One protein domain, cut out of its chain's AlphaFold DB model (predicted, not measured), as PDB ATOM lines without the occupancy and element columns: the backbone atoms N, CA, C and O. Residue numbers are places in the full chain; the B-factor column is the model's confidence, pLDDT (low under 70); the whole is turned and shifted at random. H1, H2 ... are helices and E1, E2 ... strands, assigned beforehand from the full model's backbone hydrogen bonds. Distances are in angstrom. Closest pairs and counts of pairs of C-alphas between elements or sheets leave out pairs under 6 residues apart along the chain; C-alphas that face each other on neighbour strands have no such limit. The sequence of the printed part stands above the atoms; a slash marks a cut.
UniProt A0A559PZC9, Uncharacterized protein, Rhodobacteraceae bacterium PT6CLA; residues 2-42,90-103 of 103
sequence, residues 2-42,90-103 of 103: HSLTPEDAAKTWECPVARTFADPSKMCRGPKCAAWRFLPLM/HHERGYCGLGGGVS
ATOM      1  N   HIS A   2     -28.834  24.805  29.595       68.88
ATOM      2  CA  HIS A   2     -28.113  25.902  30.247       68.88
ATOM      3  C   HIS A   2     -28.504  25.907  31.728       68.88
ATOM      4  O   HIS A   2     -29.691  25.965  32.037       68.88
ATOM      5  N   SER A   3     -27.531  25.779  32.628       78.44
ATOM      6  CA  SER A   3     -27.751  25.848  34.073       78.44
ATOM      7  C   SER A   3     -26.988  27.029  34.659       78.44
ATOM      8  O   SER A   3     -25.840  27.283  34.291       78.44
ATOM      9  N   LEU A   4     -27.609  27.758  35.577       83.00
ATOM     10  CA  LEU A   4     -27.036  28.932  36.238       83.00
ATOM     11  C   LEU A   4     -27.339  28.887  37.729       83.00
ATOM     12  O   LEU A   4     -28.253  28.179  38.154       83.00
ATOM     13  N   THR A   5     -26.579  29.646  38.511       85.44
ATOM     14  CA  THR A   5     -26.953  29.923  39.899       85.44
ATOM     15  C   THR A   5     -28.269  30.716  39.932       85.44
ATOM     16  O   THR A   5     -28.574  31.424  38.964       85.44
ATOM     17  N   PRO A   6     -29.093  30.611  40.990       85.50
ATOM     18  CA  PRO A   6     -30.215  31.501  41.249       85.50
ATOM     19  C   PRO A   6     -29.918  32.973  40.997       85.50
ATOM     20  O   PRO A   6     -30.717  33.664  40.365       85.50
ATOM     21  N   GLU A   7     -28.774  33.440  41.488       84.75
ATOM     22  CA  GLU A   7     -28.346  34.830  41.433       84.75
ATOM     23  C   GLU A   7     -28.044  35.253  39.996       84.75
ATOM     24  O   GLU A   7     -28.434  36.346  39.581       84.75
ATOM     25  N   ASP A   8     -27.392  34.385  39.222       86.44
ATOM     26  CA  ASP A   8     -27.093  34.651  37.818       86.44
ATOM     27  C   ASP A   8     -28.353  34.541  36.957       86.44
ATOM     28  O   ASP A   8     -28.595  35.396  36.103       86.44
ATOM     29  N   ALA A   9     -29.214  33.552  37.210       87.12
ATOM     30  CA  ALA A   9     -30.482  33.393  36.504       87.12
ATOM     31  C   ALA A   9     -31.420  34.587  36.737       87.12
ATOM     32  O   ALA A   9     -32.077  35.036  35.802       87.12
ATOM     33  N   ALA A  10     -31.456  35.147  37.948       86.50
ATOM     34  CA  ALA A  10     -32.252  36.337  38.254       86.50
ATOM     35  C   ALA A  10     -31.784  37.600  37.511       86.50
ATOM     36  O   ALA A  10     -32.561  38.541  37.357       86.50
ATOM     37  N   LYS A  11     -30.530  37.631  37.047       86.00
ATOM     38  CA  LYS A  11     -29.962  38.746  36.274       86.00
ATOM     39  C   LYS A  11     -30.030  38.528  34.765       86.00
ATOM     40  O   LYS A  11     -30.025  39.501  34.021       86.00
ATOM     41  N   THR A  12     -30.029  37.271  34.322       84.25
ATOM     42  CA  THR A  12     -29.794  36.917  32.911       84.25
ATOM     43  C   THR A  12     -30.980  36.247  32.228       84.25
ATOM     44  O   THR A  12     -31.068  36.300  31.005       84.25
ATOM     45  N   TRP A  13     -31.894  35.615  32.968       87.75
ATOM     46  CA  TRP A  13     -33.027  34.905  32.379       87.75
ATOM     47  C   TRP A  13     -34.325  35.672  32.575       87.75
ATOM     48  O   TRP A  13     -34.819  35.821  33.697       87.75
ATOM     49  N   GLU A  14     -34.932  36.065  31.459       87.56
ATOM     50  CA  GLU A  14     -36.323  36.497  31.450       87.56
ATOM     51  C   GLU A  14     -37.244  35.311  31.758       87.56
ATOM     52  O   GLU A  14     -37.064  34.186  31.282       87.56
ATOM     53  N   CYS A  15     -38.256  35.557  32.583       86.38
ATOM     54  CA  CYS A  15     -39.261  34.563  32.903       86.38
ATOM     55  C   CYS A  15     -40.196  34.389  31.689       86.38
ATOM     56  O   CYS A  15     -40.895  35.339  31.322       86.38
ATOM     57  N   PRO A  16     -40.296  33.184  31.094       84.94
ATOM     58  CA  PRO A  16     -41.062  32.966  29.861       84.94
ATOM     59  C   PRO A  16     -42.567  33.225  30.025       84.94
ATOM     60  O   PRO A  16     -43.273  33.455  29.048       84.94
ATOM     61  N   VAL A  17     -43.065  33.221  31.265       84.25
ATOM     62  CA  VAL A  17     -44.478  33.455  31.589       84.25
ATOM     63  C   VAL A  17     -44.742  34.844  32.182       84.25
ATOM     64  O   VAL A  17     -45.887  35.161  32.499       84.25
ATOM     65  N   ALA A  18     -43.725  35.708  32.307       84.62
ATOM     66  CA  ALA A  18     -43.884  37.034  32.913       84.62
ATOM     67  C   ALA A  18     -44.904  37.913  32.178       84.62
ATOM     68  O   ALA A  18     -45.652  38.650  32.820       84.62
ATOM     69  N   ARG A  19     -44.964  37.809  30.842       77.19
ATOM     70  CA  ARG A  19     -45.936  38.547  30.017       77.19
ATOM     71  C   ARG A  19     -47.374  38.102  30.281       77.19
ATOM     72  O   ARG A  19     -48.271  38.934  30.262       77.19
ATOM     73  N   THR A  20     -47.580  36.816  30.553       80.94
ATOM     74  CA  THR A  20     -48.905  36.229  30.784       80.94
ATOM     75  C   THR A  20     -49.451  36.571  32.167       80.94
ATOM     76  O   THR A  20     -50.644  36.809  32.310       80.94
ATOM     77  N   PHE A  21     -48.588  36.623  33.186       78.88
ATOM     78  CA  PHE A  21     -48.998  36.826  34.581       78.88
ATOM     79  C   PHE A  21     -48.726  38.239  35.121       78.88
ATOM     80  O   PHE A  21     -48.799  38.443  36.330       78.88
ATOM     81  N   ALA A  22     -48.413  39.203  34.246       72.62
ATOM     82  CA  ALA A  22     -48.087  40.587  34.612       72.62
ATOM     83  C   ALA A  22     -47.052  40.684  35.756       72.62
ATOM     84  O   ALA A  22     -47.194  41.485  36.679       72.62
ATOM     85  N   ASP A  23     -46.011  39.845  35.706       70.56
ATOM     86  CA  ASP A  23     -44.981  39.807  36.746       70.56
ATOM     87  C   ASP A  23     -44.129  41.096  36.707       70.56
ATOM     88  O   ASP A  23     -43.488  41.360  35.682       70.56
ATOM     89  N   PRO A  24     -44.068  41.890  37.796       69.94
ATOM     90  CA  PRO A  24     -43.307  43.136  37.826       69.94
ATOM     91  C   PRO A  24     -41.792  42.945  37.680       69.94
ATOM     92  O   PRO A  24     -41.135  43.854  37.178       69.94
ATOM     93  N   SER A  25     -41.213  41.801  38.079       75.19
ATOM     94  CA  SER A  25     -39.759  41.610  37.956       75.19
ATOM     95  C   SER A  25     -39.330  41.261  36.538       75.19
ATOM     96  O   SER A  25     -38.189  41.532  36.181       75.19
ATOM     97  N   LYS A  26     -40.206  40.623  35.746       84.62
ATOM     98  CA  LYS A  26     -39.938  40.002  34.426       84.62
ATOM     99  C   LYS A  26     -38.793  38.974  34.376       84.62
ATOM    100  O   LYS A  26     -38.729  38.203  33.426       84.62
ATOM    101  N   MET A  27     -37.943  38.917  35.396       87.56
ATOM    102  CA  MET A  27     -36.778  38.044  35.518       87.56
ATOM    103  C   MET A  27     -37.073  36.775  36.317       87.56
ATOM    104  O   MET A  27     -38.054  36.692  37.063       87.56
ATOM    105  N   CYS A  28     -36.194  35.784  36.177       87.44
ATOM    106  CA  CYS A  28     -36.261  34.535  36.915       87.44
ATOM    107  C   CYS A  28     -36.213  34.777  38.432       87.44
ATOM    108  O   CYS A  28     -35.372  35.508  38.946       87.44
ATOM    109  N   ARG A  29     -37.105  34.113  39.173       86.19
ATOM    110  CA  ARG A  29     -37.161  34.191  40.645       86.19
ATOM    111  C   ARG A  29     -36.323  33.107  41.338       86.19
ATOM    112  O   ARG A  29     -36.414  32.957  42.557       86.19
ATOM    113  N   GLY A  30     -35.558  32.332  40.562       85.38
ATOM    114  CA  GLY A  30     -34.705  31.253  41.053       85.38
ATOM    115  C   GLY A  30     -35.462  30.310  42.012       85.38
ATOM    116  O   GLY A  30     -36.562  29.875  41.671       85.38
ATOM    117  N   PRO A  31     -34.953  30.053  43.232       81.00
ATOM    118  CA  PRO A  31     -35.537  29.136  44.212       81.00
ATOM    119  C   PRO A  31     -36.970  29.479  44.633       81.00
ATOM    120  O   PRO A  31     -37.702  28.604  45.079       81.00
ATOM    121  N   LYS A  32     -37.395  30.744  44.491       83.38
ATOM    122  CA  LYS A  32     -38.769  31.170  44.808       83.38
ATOM    123  C   LYS A  32     -39.769  30.830  43.693       83.38
ATOM    124  O   LYS A  32     -40.963  31.072  43.852       83.38
ATOM    125  N   CYS A  33     -39.308  30.313  42.555       84.38
ATOM    126  CA  CYS A  33     -40.145  29.900  41.434       84.38
ATOM    127  C   CYS A  33     -40.487  28.408  41.526       84.38
ATOM    128  O   CYS A  33     -39.594  27.566  41.553       84.38
ATOM    129  N   ALA A  34     -41.775  28.060  41.455       84.69
ATOM    130  CA  ALA A  34     -42.230  26.662  41.461       84.69
ATOM    131  C   ALA A  34     -41.677  25.825  40.285       84.69
ATOM    132  O   ALA A  34     -41.565  24.598  40.370       84.69
ATOM    133  N   ALA A  35     -41.321  26.492  39.182       86.81
ATOM    134  CA  ALA A  35     -40.745  25.864  38.002       86.81
ATOM    135  C   ALA A  35     -39.216  25.723  38.054       86.81
ATOM    136  O   ALA A  35     -38.646  25.113  37.153       86.81
ATOM    137  N   TRP A  36     -38.531  26.276  39.059       86.12
ATOM    138  CA  TRP A  36     -37.086  26.105  39.186       86.12
ATOM    139  C   TRP A  36     -36.738  24.650  39.512       86.12
ATOM    140  O   TRP A  36     -37.428  23.973  40.284       86.12
ATOM    141  N   ARG A  37     -35.677  24.149  38.882       84.81
ATOM    142  CA  ARG A  37     -35.175  22.789  39.066       84.81
ATOM    143  C   ARG A  37     -33.679  22.851  39.313       84.81
ATOM    144  O   ARG A  37     -32.921  23.220  38.424       84.81
ATOM    145  N   PHE A  38     -33.258  22.496  40.519       81.06
ATOM    146  CA  PHE A  38     -31.841  22.324  40.815       81.06
ATOM    147  C   PHE A  38     -31.291  21.100  40.085       81.06
ATOM    148  O   PHE A  38     -32.020  20.131  39.846       81.06
ATOM    149  N   LEU A  39     -30.012  21.148  39.713       74.00
ATOM    150  CA  LEU A  39     -29.345  19.972  39.173       74.00
ATOM    151  C   LEU A  39     -29.221  18.900  40.268       74.00
ATOM    152  O   LEU A  39     -28.792  19.213  41.385       74.00
ATOM    153  N   PRO A  40     -29.599  17.642  39.977       65.31
ATOM    154  CA  PRO A  40     -29.456  16.562  40.940       65.31
ATOM    155  C   PRO A  40     -27.975  16.316  41.246       65.31
ATOM    156  O   PRO A  40     -27.118  16.450  40.373       65.31
ATOM    157  N   LEU A  41     -27.686  15.903  42.484       63.56
ATOM    158  CA  LEU A  41     -26.415  15.259  42.821       63.56
ATOM    159  C   LEU A  41     -26.237  14.055  41.900       63.56
ATOM    160  O   LEU A  41     -27.022  13.107  41.969       63.56
ATOM    161  N   MET A  42     -25.220  14.071  41.040       60.75
ATOM    162  CA  MET A  42     -24.842  12.837  40.366       60.75
ATOM    163  C   MET A  42     -24.249  11.907  41.420       60.75
ATOM    164  O   MET A  42     -23.230  12.219  42.027       60.75
ATOM    165  N   HIS A  90     -22.566  21.929  42.779       53.06
ATOM    166  CA  HIS A  90     -23.301  21.872  41.510       53.06
ATOM    167  C   HIS A  90     -24.828  21.999  41.742       53.06
ATOM    168  O   HIS A  90     -25.572  22.272  40.803       53.06
ATOM    169  N   HIS A  91     -25.266  21.885  43.004       58.28
ATOM    170  CA  HIS A  91     -26.604  22.138  43.562       58.28
ATOM    171  C   HIS A  91     -26.960  23.616  43.678       58.28
ATOM    172  O   HIS A  91     -28.133  23.939  43.827       58.28
ATOM    173  N   GLU A  92     -25.982  24.517  43.602       66.69
ATOM    174  CA  GLU A  92     -26.274  25.942  43.480       66.69
ATOM    175  C   GLU A  92     -26.775  26.254  42.080       66.69
ATOM    176  O   GLU A  92     -27.433  27.260  41.889       66.69
ATOM    177  N   ARG A  93     -26.522  25.394  41.085       77.69
ATOM    178  CA  ARG A  93     -26.991  25.610  39.718       77.69
ATOM    179  C   ARG A  93     -28.306  24.886  39.474       77.69
ATOM    180  O   ARG A  93     -28.504  23.727  39.835       77.69
ATOM    181  N   GLY A  94     -29.209  25.575  38.800       82.06
ATOM    182  CA  GLY A  94     -30.480  25.031  38.365       82.06
ATOM    183  C   GLY A  94     -30.834  25.490  36.963       82.06
ATOM    184  O   GLY A  94     -30.066  26.173  36.285       82.06
ATOM    185  N   TYR A  95     -32.000  25.058  36.515       86.19
ATOM    186  CA  TYR A  95     -32.572  25.414  35.231       86.19
ATOM    187  C   TYR A  95     -34.058  25.738  35.385       86.19
ATOM    188  O   TYR A  95     -34.719  25.349  36.356       86.19
ATOM    189  N   CYS A  96     -34.604  26.463  34.411       87.38
ATOM    190  CA  CYS A  96     -36.038  26.680  34.328       87.38
ATOM    191  C   CYS A  96     -36.720  25.412  33.794       87.38
ATOM    192  O   CYS A  96     -36.506  25.020  32.648       87.38
ATOM    193  N   GLY A  97     -37.595  24.797  34.590       82.88
ATOM    194  CA  GLY A  97     -38.388  23.629  34.190       82.88
ATOM    195  C   GLY A  97     -39.397  23.899  33.067       82.88
ATOM    196  O   GLY A  97     -39.964  22.957  32.528       82.88
ATOM    197  N   LEU A  98     -39.596  25.167  32.691       83.88
ATOM    198  CA  LEU A  98     -40.378  25.581  31.520       83.88
ATOM    199  C   LEU A  98     -39.503  25.794  30.270       83.88
ATOM    200  O   LEU A  98     -39.975  26.347  29.285       83.88
ATOM    201  N   GLY A  99     -38.223  25.409  30.312       70.75
ATOM    202  CA  GLY A  99     -37.286  25.572  29.194       70.75
ATOM    203  C   GLY A  99     -36.700  26.981  29.048       70.75
ATOM    204  O   GLY A  99     -36.001  27.248  28.076       70.75
ATOM    205  N   GLY A 100     -36.957  27.879  30.005       61.78
ATOM    206  CA  GLY A 100     -36.422  29.241  30.007       61.78
ATOM    207  C   GLY A 100     -34.893  29.266  30.092       61.78
ATOM    208  O   GLY A 100     -34.311  28.830  31.083       61.78
ATOM    209  N   GLY A 101     -34.273  29.771  29.031       55.84
ATOM    210  CA  GLY A 101     -32.826  29.912  28.869       55.84
ATOM    211  C   GLY A 101     -32.447  30.291  27.437       55.84
ATOM    212  O   GLY A 101     -31.414  29.851  26.942       55.84
ATOM    213  N   VAL A 102     -33.320  31.041  26.760       45.34
ATOM    214  CA  VAL A 102     -33.074  31.622  25.440       45.34
ATOM    215  C   VAL A 102     -33.376  33.108  25.545       45.34
ATOM    216  O   VAL A 102     -34.532  33.518  25.638       45.34
ATOM    217  N   SER A 103     -32.303  33.885  25.647       38.38
ATOM    218  CA  SER A 103     -32.274  35.220  25.058       38.38
ATOM    219  C   SER A 103     -32.130  35.063  23.551       38.38
ATOM    220  O   SER A 103     -31.391  34.135  23.146       38.38
TER     221      SER A 103
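This is residues 2 to 42 and 90 to 103 of the 103 residues of an uncharacterized protein of Rhodobacteraceae bacterium PT6CLA (UniProt A0A559PZC9). Little regular structure is here: a long loop, residues 13 to 35, runs out to one end of an elongated body and folds back, linking one short helix, H1, to a small antiparallel pair of strands, E1 and E2. The ends at the cut, residues 42 and 90, lie toward the other end. The 55 printed residues hold H1, E1 and E2 in that order, 13 residues in named elements, class mixed. The whole is compact, with a radius of gyration of the C-alphas of 10.6 A, and spans 36 by 19 by 18 A.

Look first at H1, residues 6 to 12, where 2 of 3 O i to N i+4 pairs are within hydrogen-bond range. Its closest C-alpha to E2, residues 94 to 96, is that of Pro 6, 7.1 A from that of Gly 94. E2 is the antiparallel neighbour of E1, residues 36 to 38, at 153 degrees; find N 37 and O 95 at 3.0 A, and N 95 and O 37 at 2.8 A.

Find C-alpha 6 at (-30.215, 31.501, 41.249); from there H1 runs 10.0 A to C-alpha 12. E1 runs 6.7 A from Trp 36 to Phe 38, and E2 7.1 A from Gly 94 to C-alpha 96 at (-36.038, 26.680, 34.328).

The C-alphas of Ala 22 and Met 42 are the two farthest apart, 36.7 A. H1 to E1 is a long link; residues 43 to 89 are not printed, and C-alphas 42 and 90 are 9.2 A apart across the cut. Confidence is under 70 at residues 2, 24, 40 to 42, 90 to 92 and 100 to 103 of the model.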